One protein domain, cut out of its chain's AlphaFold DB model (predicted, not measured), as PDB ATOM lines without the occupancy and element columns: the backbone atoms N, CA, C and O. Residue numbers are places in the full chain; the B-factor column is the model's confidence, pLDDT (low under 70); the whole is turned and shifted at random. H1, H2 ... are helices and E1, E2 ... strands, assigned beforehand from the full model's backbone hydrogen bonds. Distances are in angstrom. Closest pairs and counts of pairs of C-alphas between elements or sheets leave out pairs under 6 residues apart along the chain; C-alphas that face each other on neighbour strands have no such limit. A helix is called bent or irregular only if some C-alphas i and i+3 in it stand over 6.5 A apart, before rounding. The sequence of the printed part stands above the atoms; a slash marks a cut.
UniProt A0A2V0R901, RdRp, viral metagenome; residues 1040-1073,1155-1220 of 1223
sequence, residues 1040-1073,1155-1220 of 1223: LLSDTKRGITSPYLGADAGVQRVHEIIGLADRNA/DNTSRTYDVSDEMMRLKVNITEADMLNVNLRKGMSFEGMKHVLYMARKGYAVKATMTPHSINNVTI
ATOM      1  N   LEU A1040      38.050  -1.903 122.522       86.62
ATOM      2  CA  LEU A1040      38.298  -0.469 122.511       86.62
ATOM      3  C   LEU A1040      39.794  -0.166 122.581       86.62
ATOM      4  O   LEU A1040      40.509  -0.597 123.481       86.62
ATOM      5  N   LEU A1041      40.268   0.633 121.630       86.12
ATOM      6  CA  LEU A1041      41.649   1.104 121.583       86.12
ATOM      7  C   LEU A1041      41.649   2.619 121.780       86.12
ATOM      8  O   LEU A1041      40.747   3.303 121.291       86.12
ATOM      9  N   SER A1042      42.673   3.156 122.441       86.06
ATOM     10  CA  SER A1042      42.861   4.605 122.507       86.06
ATOM     11  C   SER A1042      43.002   5.197 121.100       86.06
ATOM     12  O   SER A1042      43.571   4.590 120.188       86.06
ATOM     13  N   ASP A1043      42.440   6.387 120.919       87.81
ATOM     14  CA  ASP A1043      42.505   7.127 119.666       87.81
ATOM     15  C   ASP A1043      42.637   8.630 119.935       87.81
ATOM     16  O   ASP A1043      42.485   9.125 121.052       87.81
ATOM     17  N   THR A1044      42.935   9.372 118.881       85.94
ATOM     18  CA  THR A1044      43.023  10.826 118.885       85.94
ATOM     19  C   THR A1044      41.644  11.482 118.769       85.94
ATOM     20  O   THR A1044      40.698  10.949 118.170       85.94
ATOM     21  N   LYS A1045      41.531  12.675 119.361       87.56
ATOM     22  CA  LYS A1045      40.385  13.568 119.163       87.56
ATOM     23  C   LYS A1045      40.442  14.151 117.751       87.56
ATOM     24  O   LYS A1045      41.520  14.519 117.292       87.56
ATOM     25  N   ARG A1046      39.292  14.244 117.083       81.81
ATOM     26  CA  ARG A1046      39.173  14.822 115.730       81.81
ATOM     27  C   ARG A1046      38.190  15.981 115.642       81.81
ATOM     28  O   ARG A1046      38.179  16.691 114.644       81.81
ATOM     29  N   GLY A1047      37.347  16.124 116.656       83.12
ATOM     30  CA  GLY A1047      36.310  17.128 116.680       83.12
ATOM     31  C   GLY A1047      36.831  18.521 117.004       83.12
ATOM     32  O   GLY A1047      38.030  18.769 117.144       83.12
ATOM     33  N   ILE A1048      35.885  19.441 117.136       82.94
ATOM     34  CA  ILE A1048      36.141  20.855 117.388       82.94
ATOM     35  C   ILE A1048      35.418  21.312 118.652       82.94
ATOM     36  O   ILE A1048      34.469  20.665 119.095       82.94
ATOM     37  N   THR A1049      35.840  22.440 119.230       86.25
ATOM     38  CA  THR A1049      35.096  23.085 120.321       86.25
ATOM     39  C   THR A1049      33.629  23.252 119.933       86.25
ATOM     40  O   THR A1049      33.312  23.849 118.905       86.25
ATOM     41  N   SER A1050      32.736  22.719 120.765       88.94
ATOM     42  CA  SER A1050      31.297  22.743 120.512       88.94
ATOM     43  C   SER A1050      30.776  24.190 120.421       88.94
ATOM     44  O   SER A1050      30.906  24.929 121.400       88.94
ATOM     45  N   PRO A1051      30.090  24.595 119.333       88.50
ATOM     46  CA  PRO A1051      29.407  25.888 119.278       88.50
ATOM     47  C   PRO A1051      28.167  25.900 120.185       88.50
ATOM     48  O   PRO A1051      27.652  26.963 120.524       88.50
ATOM     49  N   TYR A1052      27.693  24.733 120.635       89.31
ATOM     50  CA  TYR A1052      26.576  24.595 121.569       89.31
ATOM     51  C   TYR A1052      27.038  24.787 123.020       89.31
ATOM     52  O   TYR A1052      27.095  23.825 123.792       89.31
ATOM     53  N   LEU A1053      27.360  26.019 123.419       85.94
ATOM     54  CA  LEU A1053      27.844  26.311 124.779       85.94
ATOM     55  C   LEU A1053      26.815  25.951 125.868       85.94
ATOM     56  O   LEU A1053      27.174  25.563 126.981       85.94
ATOM     57  N   GLY A1054      25.527  26.016 125.524       82.62
ATOM     58  CA  GLY A1054      24.425  25.587 126.381       82.62
ATOM     59  C   GLY A1054      24.207  24.073 126.452       82.62
ATOM     60  O   GLY A1054      23.401  23.640 127.266       82.62
ATOM     61  N   ALA A1055      24.875  23.252 125.638       88.44
ATOM     62  CA  ALA A1055      24.660  21.806 125.676       88.44
ATOM     63  C   ALA A1055      25.145  21.159 126.989       88.44
ATOM     64  O   ALA A1055      25.933  21.723 127.763       88.44
ATOM     65  N   ASP A1056      24.664  19.947 127.235       90.56
ATOM     66  CA  ASP A1056      25.192  19.062 128.261       90.56
ATOM     67  C   ASP A1056      26.706  18.842 128.070       90.56
ATOM     68  O   ASP A1056      27.209  18.745 126.948       90.56
ATOM     69  N   ALA A1057      27.445  18.759 129.179       90.31
ATOM     70  CA  ALA A1057      28.902  18.674 129.151       90.31
ATOM     71  C   ALA A1057      29.427  17.465 128.363       90.31
ATOM     72  O   ALA A1057      30.442  17.575 127.685       90.31
ATOM     73  N   GLY A1058      28.773  16.305 128.422       91.25
ATOM     74  CA  GLY A1058      29.234  15.172 127.625       91.25
ATOM     75  C   GLY A1058      28.748  15.194 126.182       91.25
ATOM     76  O   GLY A1058      29.457  14.640 125.353       91.25
ATOM     77  N   VAL A1059      27.646  15.873 125.850       91.62
ATOM     78  CA  VAL A1059      27.311  16.174 124.441       91.62
ATOM     79  C   VAL A1059      28.434  17.023 123.830       91.62
ATOM     80  O   VAL A1059      28.944  16.709 122.757       91.62
ATOM     81  N   GLN A1060      28.916  18.037 124.562       91.88
ATOM     82  CA  GLN A1060      30.076  18.837 124.146       91.88
ATOM     83  C   GLN A1060      31.344  17.983 123.982       91.88
ATOM     84  O   GLN A1060      32.048  18.132 122.987       91.88
ATOM     85  N   ARG A1061      31.605  17.034 124.896       94.12
ATOM     86  CA  ARG A1061      32.731  16.091 124.751       94.12
ATOM     87  C   ARG A1061      32.622  15.237 123.489       94.12
ATOM     88  O   ARG A1061      33.640  14.992 122.848       94.12
ATOM     89  N   VAL A1062      31.419  14.805 123.104       92.94
ATOM     90  CA  VAL A1062      31.223  14.068 121.846       92.94
ATOM     91  C   VAL A1062      31.574  14.952 120.645       92.94
ATOM     92  O   VAL A1062      32.318  14.499 119.779       92.94
ATOM     93  N   HIS A1063      31.147  16.221 120.619       91.69
ATOM     94  CA  HIS A1063      31.529  17.161 119.551       91.69
ATOM     95  C   HIS A1063      33.043  17.358 119.436       91.69
ATOM     96  O   HIS A1063      33.558  17.446 118.326       91.69
ATOM     97  N   GLU A1064      33.754  17.406 120.563       91.12
ATOM     98  CA  GLU A1064      35.209  17.588 120.601       91.12
ATOM     99  C   GLU A1064      35.989  16.319 120.229       91.12
ATOM    100  O   GLU A1064      37.075  16.390 119.656       91.12
ATOM    101  N   ILE A1065      35.473  15.138 120.574       92.00
ATOM    102  CA  ILE A1065      36.166  13.863 120.347       92.00
ATOM    103  C   ILE A1065      35.867  13.319 118.950       92.00
ATOM    104  O   ILE A1065      36.794  12.894 118.252       92.00
ATOM    105  N   ILE A1066      34.592  13.330 118.562       89.81
ATOM    106  CA  ILE A1066      34.078  12.735 117.325       89.81
ATOM    107  C   ILE A1066      33.967  13.788 116.230       89.81
ATOM    108  O   ILE A1066      34.560  13.613 115.174       89.81
ATOM    109  N   GLY A1067      33.275  14.894 116.504       87.88
ATOM    110  CA  GLY A1067      33.004  15.948 115.526       87.88
ATOM    111  C   GLY A1067      31.527  16.329 115.462       87.88
ATOM    112  O   GLY A1067      30.667  15.663 116.045       87.88
ATOM    113  N   LEU A1068      31.246  17.422 114.751       86.31
ATOM    114  CA  LEU A1068      29.896  17.905 114.461       86.31
ATOM    115  C   LEU A1068      29.449  17.429 113.081       86.31
ATOM    116  O   LEU A1068      30.239  17.410 112.140       86.31
ATOM    117  N   ALA A1069      28.176  17.077 112.950       80.31
ATOM    118  CA  ALA A1069      27.613  16.668 111.671       80.31
ATOM    119  C   ALA A1069      27.424  17.860 110.713       80.31
ATOM    120  O   ALA A1069      26.520  18.659 110.914       80.31
ATOM    121  N   ASP A1070      28.174  17.926 109.608       65.69
ATOM    122  CA  ASP A1070      27.988  18.970 108.572       65.69
ATOM    123  C   ASP A1070      26.578  18.992 107.974       65.69
ATOM    124  O   ASP A1070      26.052  20.029 107.587       65.69
ATOM    125  N   ARG A1071      26.012  17.792 107.870       59.34
ATOM    126  CA  ARG A1071      24.618  17.420 107.643       59.34
ATOM    127  C   ARG A1071      24.519  16.062 108.309       59.34
ATOM    128  O   ARG A1071      25.422  15.248 108.086       59.34
ATOM    129  N   ASN A1072      23.471  15.757 109.075       46.31
ATOM    130  CA  ASN A1072      23.260  14.334 109.351       46.31
ATOM    131  C   ASN A1072      23.224  13.623 108.020       46.31
ATOM    132  O   ASN A1072      22.576  14.106 107.088       46.31
ATOM    133  N   ALA A1073      24.034  12.574 107.944       43.28
ATOM    134  CA  ALA A1073      24.406  11.917 106.719       43.28
ATOM    135  C   ALA A1073      23.217  11.800 105.762       43.28
ATOM    136  O   ALA A1073      22.077  11.568 106.163       43.28
ATOM    137  N   ASP A1155      18.149  10.691 117.155       64.31
ATOM    138  CA  ASP A1155      17.331  11.615 117.947       64.31
ATOM    139  C   ASP A1155      17.790  13.075 117.729       64.31
ATOM    140  O   ASP A1155      18.805  13.336 117.083       64.31
ATOM    141  N   ASN A1156      17.055  14.066 118.235       68.50
ATOM    142  CA  ASN A1156      17.375  15.473 117.957       68.50
ATOM    143  C   ASN A1156      18.757  15.937 118.466       68.50
ATOM    144  O   ASN A1156      19.255  16.944 117.964       68.50
ATOM    145  N   THR A1157      19.373  15.228 119.418       77.44
ATOM    146  CA  THR A1157      20.683  15.581 119.990       77.44
ATOM    147  C   THR A1157      21.813  14.789 119.350       77.44
ATOM    148  O   THR A1157      22.766  15.392 118.878       77.44
ATOM    149  N   SER A1158      21.700  13.470 119.246       76.75
ATOM    150  CA  SER A1158      22.638  12.593 118.528       76.75
ATOM    151  C   SER A1158      22.802  12.974 117.056       76.75
ATOM    152  O   SER A1158      23.890  12.852 116.503       76.75
ATOM    153  N   ARG A1159      21.775  13.595 116.463       75.31
ATOM    154  CA  ARG A1159      21.851  14.312 115.184       75.31
ATOM    155  C   ARG A1159      22.936  15.395 115.115       75.31
ATOM    156  O   ARG A1159      23.214  15.904 114.044       75.31
ATOM    157  N   THR A1160      23.517  15.842 116.215       83.31
ATOM    158  CA  THR A1160      24.621  16.812 116.162       83.31
ATOM    159  C   THR A1160      25.988  16.144 116.000       83.31
ATOM    160  O   THR A1160      26.946  16.830 115.655       83.31
ATOM    161  N   TYR A1161      26.079  14.820 116.168       86.94
ATOM    162  CA  TYR A1161      27.326  14.056 116.145       86.94
ATOM    163  C   TYR A1161      27.727  13.657 114.725       86.94
ATOM    164  O   TYR A1161      26.898  13.167 113.959       86.94
ATOM    165  N   ASP A1162      29.009  13.786 114.380       84.56
ATOM    166  CA  ASP A1162      29.518  13.249 113.114       84.56
ATOM    167  C   ASP A1162      29.540  11.711 113.140       84.56
ATOM    168  O   ASP A1162      30.462  11.074 113.643       84.56
ATOM    169  N   VAL A1163      28.490  11.106 112.592       79.38
ATOM    170  CA  VAL A1163      28.365   9.657 112.369       79.38
ATOM    171  C   VAL A1163      28.350   9.339 110.870       79.38
ATOM    172  O   VAL A1163      27.646   8.442 110.411       79.38
ATOM    173  N   SER A1164      29.091  10.112 110.073       75.81
ATOM    174  CA  SER A1164      29.220   9.888 108.630       75.81
ATOM    175  C   SER A1164      29.894   8.546 108.295       75.81
ATOM    176  O   SER A1164      30.654   7.997 109.092       75.81
ATOM    177  N   ASP A1165      29.667   8.034 107.075       73.75
ATOM    178  CA  ASP A1165      30.348   6.826 106.567       73.75
ATOM    179  C   ASP A1165      31.888   6.973 106.644       73.75
ATOM    180  O   ASP A1165      32.599   5.986 106.836       73.75
ATOM    181  N   GLU A1166      32.413   8.197 106.498       78.88
ATOM    182  CA  GLU A1166      33.835   8.511 106.666       78.88
ATOM    183  C   GLU A1166      34.266   8.362 108.130       78.88
ATOM    184  O   GLU A1166      35.191   7.600 108.418       78.88
ATOM    185  N   MET A1167      33.557   9.010 109.061       83.25
ATOM    186  CA  MET A1167      33.866   8.917 110.488       83.25
ATOM    187  C   MET A1167      33.761   7.478 111.010       83.25
ATOM    188  O   MET A1167      34.637   7.020 111.745       83.25
ATOM    189  N   MET A1168      32.753   6.716 110.577       82.69
ATOM    190  CA  MET A1168      32.606   5.305 110.955       82.69
ATOM    191  C   MET A1168      33.782   4.449 110.497       82.69
ATOM    192  O   MET A1168      34.256   3.623 111.269       82.69
ATOM    193  N   ARG A1169      34.296   4.652 109.275       81.69
ATOM    194  CA  ARG A1169      35.480   3.917 108.786       81.69
ATOM    195  C   ARG A1169      36.737   4.232 109.590       81.69
ATOM    196  O   ARG A1169      37.610   3.381 109.708       81.69
ATOM    197  N   LEU A1170      36.840   5.452 110.106       85.50
ATOM    198  CA  LEU A1170      37.984   5.891 110.901       85.50
ATOM    199  C   LEU A1170      37.923   5.363 112.337       85.50
ATOM    200  O   LEU A1170      38.960   5.037 112.913       85.50
ATOM    201  N   LYS A1171      36.719   5.294 112.915       88.19
ATOM    202  CA  LYS A1171      36.497   4.941 114.323       88.19
ATOM    203  C   LYS A1171      36.147   3.477 114.555       88.19
ATOM    204  O   LYS A1171      36.289   3.015 115.684       88.19
ATOM    205  N   VAL A1172      35.706   2.747 113.531       87.62
ATOM    206  CA  VAL A1172      35.281   1.348 113.654       87.62
ATOM    207  C   VAL A1172      35.963   0.484 112.602       87.62
ATOM    208  O   VAL A1172      35.729   0.636 111.403       87.62
ATOM    209  N   ASN A1173      36.786  -0.457 113.063       86.50
ATOM    210  CA  ASN A1173      37.498  -1.403 112.212       86.50
ATOM    211  C   ASN A1173      36.861  -2.803 112.273       86.50
ATOM    212  O   ASN A1173      36.764  -3.402 113.346       86.50
ATOM    213  N   ILE A1174      36.465  -3.330 111.115       80.12
ATOM    214  CA  ILE A1174      35.787  -4.626 110.952       80.12
ATOM    215  C   ILE A1174      36.718  -5.570 110.184       80.12
ATOM    216  O   ILE A1174      37.451  -5.122 109.305       80.12
ATOM    217  N   THR A1175      36.698  -6.858 110.525       70.19
ATOM    218  CA  THR A1175      37.533  -7.912 109.922       70.19
ATOM    219  C   THR A1175      37.271  -8.080 108.415       70.19
ATOM    220  O   THR A1175      36.176  -7.813 107.921       70.19
ATOM    221  N   GLU A1176      38.274  -8.554 107.664       61.22
ATOM    222  CA  GLU A1176      38.180  -8.752 106.204       61.22
ATOM    223  C   GLU A1176      37.121  -9.792 105.791       61.22
ATOM    224  O   GLU A1176      36.453  -9.607 104.775       61.22
ATOM    225  N   ALA A1177      36.900 -10.839 106.594       58.28
ATOM    226  CA  ALA A1177      35.885 -11.864 106.325       58.28
ATOM    227  C   ALA A1177      34.448 -11.298 106.335       58.28
ATOM    228  O   ALA A1177      33.626 -11.669 105.495       58.28
ATOM    229  N   ASP A1178      34.167 -10.331 107.214       54.47
ATOM    230  CA  ASP A1178      32.867  -9.656 107.314       54.47
ATOM    231  C   ASP A1178      32.676  -8.572 106.232       54.47
ATOM    232  O   ASP A1178      31.555  -8.104 106.000       54.47
ATOM    233  N   MET A1179      33.739  -8.185 105.508       53.91
ATOM    234  CA  MET A1179      33.649  -7.220 104.400       53.91
ATOM    235  C   MET A1179      32.921  -7.770 103.166       53.91
ATOM    236  O   MET A1179      32.484  -6.975 102.331       53.91
ATOM    237  N   LEU A1180      32.749  -9.094 103.062       52.88
ATOM    238  CA  LEU A1180      32.049  -9.754 101.953       52.88
ATOM    239  C   LEU A1180      30.524  -9.520 101.981       52.88
ATOM    240  O   LEU A1180      29.873  -9.620 100.942       52.88
ATOM    241  N   ASN A1181      29.947  -9.149 103.133       64.19
ATOM    242  CA  ASN A1181      28.533  -8.791 103.264       64.19
ATOM    243  C   ASN A1181      28.374  -7.324 103.696       64.19
ATOM    244  O   ASN A1181      28.566  -6.954 104.855       64.19
ATOM    245  N   VAL A1182      27.961  -6.469 102.756       65.12
ATOM    246  CA  VAL A1182      27.822  -5.016 102.969       65.12
ATOM    247  C   VAL A1182      26.821  -4.673 104.087       65.12
ATOM    248  O   VAL A1182      27.015  -3.671 104.778       65.12
ATOM    249  N   ASN A1183      25.778  -5.487 104.297       62.06
ATOM    250  CA  ASN A1183      24.806  -5.284 105.382       62.06
ATOM    251  C   ASN A1183      25.405  -5.584 106.746       62.06
ATOM    252  O   ASN A1183      25.286  -4.761 107.653       62.06
ATOM    253  N   LEU A1184      26.083  -6.727 106.856       66.06
ATOM    254  CA  LEU A1184      26.777  -7.140 108.070       66.06
ATOM    255  C   LEU A1184      27.817  -6.099 108.479       66.06
ATOM    256  O   LEU A1184      27.791  -5.614 109.607       66.06
ATOM    257  N   ARG A1185      28.652  -5.663 107.529       72.25
ATOM    258  CA  ARG A1185      29.656  -4.621 107.758       72.25
ATOM    259  C   ARG A1185      29.034  -3.325 108.275       72.25
ATOM    260  O   ARG A1185      29.495  -2.784 109.270       72.25
ATOM    261  N   LYS A1186      27.989  -2.804 107.622       69.81
ATOM    262  CA  LYS A1186      27.346  -1.561 108.078       69.81
ATOM    263  C   LYS A1186      26.723  -1.724 109.457       69.81
ATOM    264  O   LYS A1186      26.944  -0.878 110.315       69.81
ATOM    265  N   GLY A1187      26.001  -2.818 109.676       70.94
ATOM    266  CA  GLY A1187      25.427  -3.167 110.969       70.94
ATOM    267  C   GLY A1187      26.454  -3.170 112.099       70.94
ATOM    268  O   GLY A1187      26.282  -2.467 113.091       70.94
ATOM    269  N   MET A1188      27.566  -3.881 111.901       75.50
ATOM    270  CA  MET A1188      28.695  -3.906 112.832       75.50
ATOM    271  C   MET A1188      29.335  -2.519 113.005       75.50
ATOM    272  O   MET A1188      29.666  -2.138 114.123       75.50
ATOM    273  N   SER A1189      29.464  -1.718 111.939       78.75
ATOM    274  CA  SER A1189      29.989  -0.346 112.043       78.75
ATOM    275  C   SER A1189      29.125   0.513 112.964       78.75
ATOM    276  O   SER A1189      29.659   1.248 113.790       78.75
ATOM    277  N   PHE A1190      27.801   0.395 112.863       77.38
ATOM    278  CA  PHE A1190      26.877   1.119 113.732       77.38
ATOM    279  C   PHE A1190      26.971   0.673 115.191       77.38
ATOM    280  O   PHE A1190      27.042   1.524 116.078       77.38
ATOM    281  N   GLU A1191      27.011  -0.634 115.454       78.44
ATOM    282  CA  GLU A1191      27.148  -1.154 116.821       78.44
ATOM    283  C   GLU A1191      28.497  -0.760 117.451       78.44
ATOM    284  O   GLU A1191      28.538  -0.284 118.588       78.44
ATOM    285  N   GLY A1192      29.598  -0.833 116.697       83.94
ATOM    286  CA  GLY A1192      30.901  -0.338 117.148       83.94
ATOM    287  C   GLY A1192      30.894   1.171 117.416       83.94
ATOM    288  O   GLY A1192      31.448   1.631 118.416       83.94
ATOM    289  N   MET A1193      30.195   1.954 116.586       87.19
ATOM    290  CA  MET A1193      30.109   3.406 116.760       87.19
ATOM    291  C   MET A1193      29.337   3.800 118.027       87.19
ATOM    292  O   MET A1193      29.701   4.785 118.666       87.19
ATOM    293  N   LYS A1194      28.330   3.030 118.462       85.94
ATOM    294  CA  LYS A1194      27.637   3.281 119.744       85.94
ATOM    295  C   LYS A1194      28.596   3.222 120.933       85.94
ATOM    296  O   LYS A1194      28.546   4.097 121.795       85.94
ATOM    297  N   HIS A1195      29.506   2.244 120.949       88.38
ATOM    298  CA  HIS A1195      30.534   2.132 121.987       88.38
ATOM    299  C   HIS A1195      31.471   3.342 121.971       88.38
ATOM    300  O   HIS A1195      31.746   3.932 123.016       88.38
ATOM    301  N   VAL A1196      31.910   3.752 120.777       91.56
ATOM    302  CA  VAL A1196      32.761   4.932 120.586       91.56
ATOM    303  C   VAL A1196      32.069   6.201 121.099       91.56
ATOM    304  O   VAL A1196      32.670   6.958 121.859       91.56
ATOM    305  N   LEU A1197      30.800   6.417 120.740       91.44
ATOM    306  CA  LEU A1197      30.006   7.564 121.194       91.44
ATOM    307  C   LEU A1197      29.802   7.553 122.713       91.44
ATOM    308  O   LEU A1197      29.972   8.585 123.361       91.44
ATOM    309  N   TYR A1198      29.487   6.395 123.297       91.75
ATOM    310  CA  TYR A1198      29.299   6.265 124.742       91.75
ATOM    311  C   TYR A1198      30.596   6.558 125.507       91.75
ATOM    312  O   TYR A1198      30.586   7.283 126.498       91.75
ATOM    313  N   MET A1199      31.744   6.091 125.019       93.88
ATOM    314  CA  MET A1199      33.040   6.415 125.624       93.88
ATOM    315  C   MET A1199      33.418   7.888 125.440       93.88
ATOM    316  O   MET A1199      33.886   8.523 126.391       93.88
ATOM    317  N   ALA A1200      33.121   8.476 124.278       93.75
ATOM    318  CA  ALA A1200      33.299   9.907 124.037       93.75
ATOM    319  C   ALA A1200      32.444  10.753 124.997       93.75
ATOM    320  O   ALA A1200      32.929  11.731 125.570       93.75
ATOM    321  N   ARG A1201      31.212  10.320 125.290       92.19
ATOM    322  CA  ARG A1201      30.331  10.938 126.293       92.19
ATOM    323  C   ARG A1201      30.975  11.002 127.679       92.19
ATOM    324  O   ARG A1201      30.787  11.983 128.412       92.19
ATOM    325  N   LYS A1202      31.768   9.985 128.022       91.81
ATOM    326  CA  LYS A1202      32.547   9.870 129.267       91.81
ATOM    327  C   LYS A1202      33.927  10.545 129.189       91.81
ATOM    328  O   LYS A1202      34.606  10.631 130.204       91.81
ATOM    329  N   GLY A1203      34.303  11.087 128.029       91.88
ATOM    330  CA  GLY A1203      35.542  11.840 127.812       91.88
ATOM    331  C   GLY A1203      36.717  11.029 127.268       91.88
ATOM    332  O   GLY A1203      37.819  11.567 127.176       91.88
ATOM    333  N   TYR A1204      36.496   9.775 126.874       93.38
ATOM    334  CA  TYR A1204      37.531   8.909 126.318       93.38
ATOM    335  C   TYR A1204      37.461   8.902 124.789       93.38
ATOM    336  O   TYR A1204      36.435   8.566 124.201       93.38
ATOM    337  N   ALA A1205      38.568   9.259 124.138       92.75
ATOM    338  CA  ALA A1205      38.715   9.127 122.695       92.75
ATOM    339  C   ALA A1205      39.164   7.701 122.365       92.75
ATOM    340  O   ALA A1205      40.272   7.293 122.716       92.75
ATOM    341  N   VAL A1206      38.278   6.941 121.722       92.00
ATOM    342  CA  VAL A1206      38.505   5.527 121.410       92.00
ATOM    343  C   VAL A1206      38.158   5.211 119.958       92.00
ATOM    344  O   VAL A1206      37.404   5.943 119.313       92.00
ATOM    345  N   LYS A1207      38.691   4.092 119.471       91.12
ATOM    346  CA  LYS A1207      38.237   3.377 118.274       91.12
ATOM    347  C   LYS A1207      37.785   1.972 118.668       91.12
ATOM    348  O   LYS A1207      38.358   1.381 119.583       91.12
ATOM    349  N   ALA A1208      36.783   1.441 117.981       89.00
ATOM    350  CA  ALA A1208      36.290   0.082 118.168       89.00
ATOM    351  C   ALA A1208      36.868  -0.844 117.090       89.00
ATOM    352  O   ALA A1208      36.915  -0.480 115.914       89.00
ATOM    353  N   THR A1209      37.296  -2.051 117.459       85.44
ATOM    354  CA  THR A1209      37.731  -3.065 116.491       85.44
ATOM    355  C   THR A1209      37.227  -4.457 116.837       85.44
ATOM    356  O   THR A1209      37.147  -4.804 118.005       85.44
ATOM    357  N   MET A1210      36.916  -5.265 115.824       77.44
ATOM    358  CA  MET A1210      36.578  -6.685 116.007       77.44
ATOM    359  C   MET A1210      37.797  -7.618 115.947       77.44
ATOM    360  O   MET A1210      37.662  -8.822 116.129       77.44
ATOM    361  N   THR A1211      38.992  -7.092 115.657       71.44
ATOM    362  CA  THR A1211      40.221  -7.896 115.603       71.44
ATOM    363  C   THR A1211      40.974  -7.765 116.929       71.44
ATOM    364  O   THR A1211      41.326  -6.641 117.296       71.44
ATOM    365  N   PRO A1212      41.259  -8.870 117.643       61.94
ATOM    366  CA  PRO A1212      42.137  -8.830 118.806       61.94
ATOM    367  C   PRO A1212      43.522  -8.331 118.376       61.94
ATOM    368  O   PRO A1212      44.123  -8.882 117.454       61.94
ATOM    369  N   HIS A1213      44.044  -7.286 119.019       57.06
ATOM    370  CA  HIS A1213      45.404  -6.818 118.751       57.06
ATOM    371  C   HIS A1213      46.405  -7.507 119.681       57.06
ATOM    372  O   HIS A1213      46.244  -7.505 120.901       57.06
ATOM    373  N   SER A1214      47.472  -8.057 119.101       48.97
ATOM    374  CA  SER A1214      48.644  -8.527 119.835       48.97
ATOM    375  C   SER A1214      49.667  -7.401 119.990       48.97
ATOM    376  O   SER A1214      49.952  -6.653 119.055       48.97
ATOM    377  N   ILE A1215      50.234  -7.271 121.190       45.50
ATOM    378  CA  ILE A1215      51.346  -6.357 121.481       45.50
ATOM    379  C   ILE A1215      52.451  -7.187 122.122       45.50
ATOM    380  O   ILE A1215      52.196  -7.917 123.075       45.50
ATOM    381  N   ASN A1216      53.677  -7.091 121.598       37.44
ATOM    382  CA  ASN A1216      54.852  -7.830 122.082       37.44
ATOM    383  C   ASN A1216      54.644  -9.359 122.173       37.44
ATOM    384  O   ASN A1216      54.955  -9.962 123.195       37.44
ATOM    385  N   ASN A1217      54.118  -9.993 121.117       40.25
ATOM    386  CA  ASN A1217      53.859 -11.445 121.047       40.25
ATOM    387  C   ASN A1217      52.865 -12.005 122.085       40.25
ATOM    388  O   ASN A1217      52.757 -13.220 122.229       40.25
ATOM    389  N   VAL A1218      52.093 -11.150 122.764       41.34
ATOM    390  CA  VAL A1218      50.962 -11.567 123.600       41.34
ATOM    391  C   VAL A1218      49.673 -11.196 122.879       41.34
ATOM    392  O   VAL A1218      49.354 -10.017 122.717       41.34
ATOM    393  N   THR A1219      48.938 -12.205 122.413       45.34
ATOM    394  CA  THR A1219      47.566 -12.027 121.932       45.34
ATOM    395  C   THR A1219      46.665 -11.919 123.154       45.34
ATOM    396  O   THR A1219      46.537 -12.883 123.907       45.34
ATOM    397  N   ILE A1220      46.065 -10.749 123.377       49.09
ATOM    398  CA  ILE A1220      45.041 -10.597 124.413       49.09
ATOM    399  C   ILE A1220      43.764 -11.230 123.857       49.09
ATOM    400  O   ILE A1220      43.019 -10.611 123.102       49.09
TER     401      ILE A1220
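AT A GLANCE: This is residues 1040 to 1073 and 1155 to 1220 of the 1223 residues of the protein "RdRp" of viral metagenome (UniProt A0A2V0R901). One long helix, H4, makes the backbone of the domain, with a small ribbon of two strands, E1 and E2, packed beside its residues 1188 to 1200. H2 packs on H4 and on E2, H1 makes a corner with the last residues of H4, tiny H3 sits at its other end, and the tail residues 1214 to 1219 stick out. The printed part has 100 residues, with four named helices and two named strands in the order E1, H1, H2, H3, H4, E2; the sheet, E1 - E2, is antiparallel. The class is mostly helix, though under half of the residues, 47, are in named elements. The whole is compact, with a radius of gyration of the C-alphas of 14.5 A, and flat, spanning 46 by 32 by 17 A.

HOW THE PARTS SIT: Strand E1, residues 1040 to 1042, and strand E2, residues 1206 to 1209, are antiparallel neighbours at 138 degrees; N 1041 and O 1207 are within hydrogen-bond range at 2.9 A, as are N 1207 and O 1041 at 2.9 A. Residues 1172 to 1173 pair, parallel, with residues 1208 to 1209 of E2. The hub is H4, residues 1182 to 1201; its closest C-alphas to E2 are those of Gly 1192 and Ala 1208, 5.5 A apart. H2, residues 1165 to 1171, touches residues 1189 to 1196 of H4 alone, closest at the C-alphas of Met 1168 and Ser 1189, 6.3 A, at a steep tilt of 58 degrees, the same way. The closest C-alphas of H2 and E2 are those of Lys 1171 and Lys 1207, 4.6 A apart. H1, residues 1057 to 1065, touches residues 1197 to 1201 of H4 alone, closest at the C-alphas of Gly 1058 and Arg 1201, 4.6 A, at a steep tilt of 55 degrees, opposite ways. H3, residues 1177 to 1180, and H4 only just touch, only at the corner, with 3 pairs of C-alphas within 8 A, the closest being Met 1179 and Arg 1185, 5.8 A. H1 and H2 are apart. Each O i to N i+4 pair is within hydrogen-bond range in H1 and H2, and 15 of 16 in H4; H3 is too short for such a pair.

IN THESE COORDINATES: E1 begins at C-alpha 1040, (38.298, -0.469, 122.511). H4 runs 28.4 A to C-alpha 1201 at (30.331, 10.938, 126.293), H1 12.4 A, H2 10.1 A and E2 9.9 A, ending at C-alpha 1209, (37.731, -3.065, 116.491). E1 measures 6.8 A. H3 is neither bent nor irregular, but only just: C-alphas 1177 and 1180 are 6.2 A apart.

THE WHOLE: The two C-alphas farthest apart, Gly 1054 and Asn 1217, are 47.6 A apart. Residues 1074 to 1154 are not printed, and C-alphas 1073 and 1155 are 13.3 A apart across the cut. The link E1 to H1 is long, 14 residues. The model's mean pLDDT over the printed part is 77.9; it is under 70 in 25 residues, among them 1176 to 1184 and 1212 to 1220.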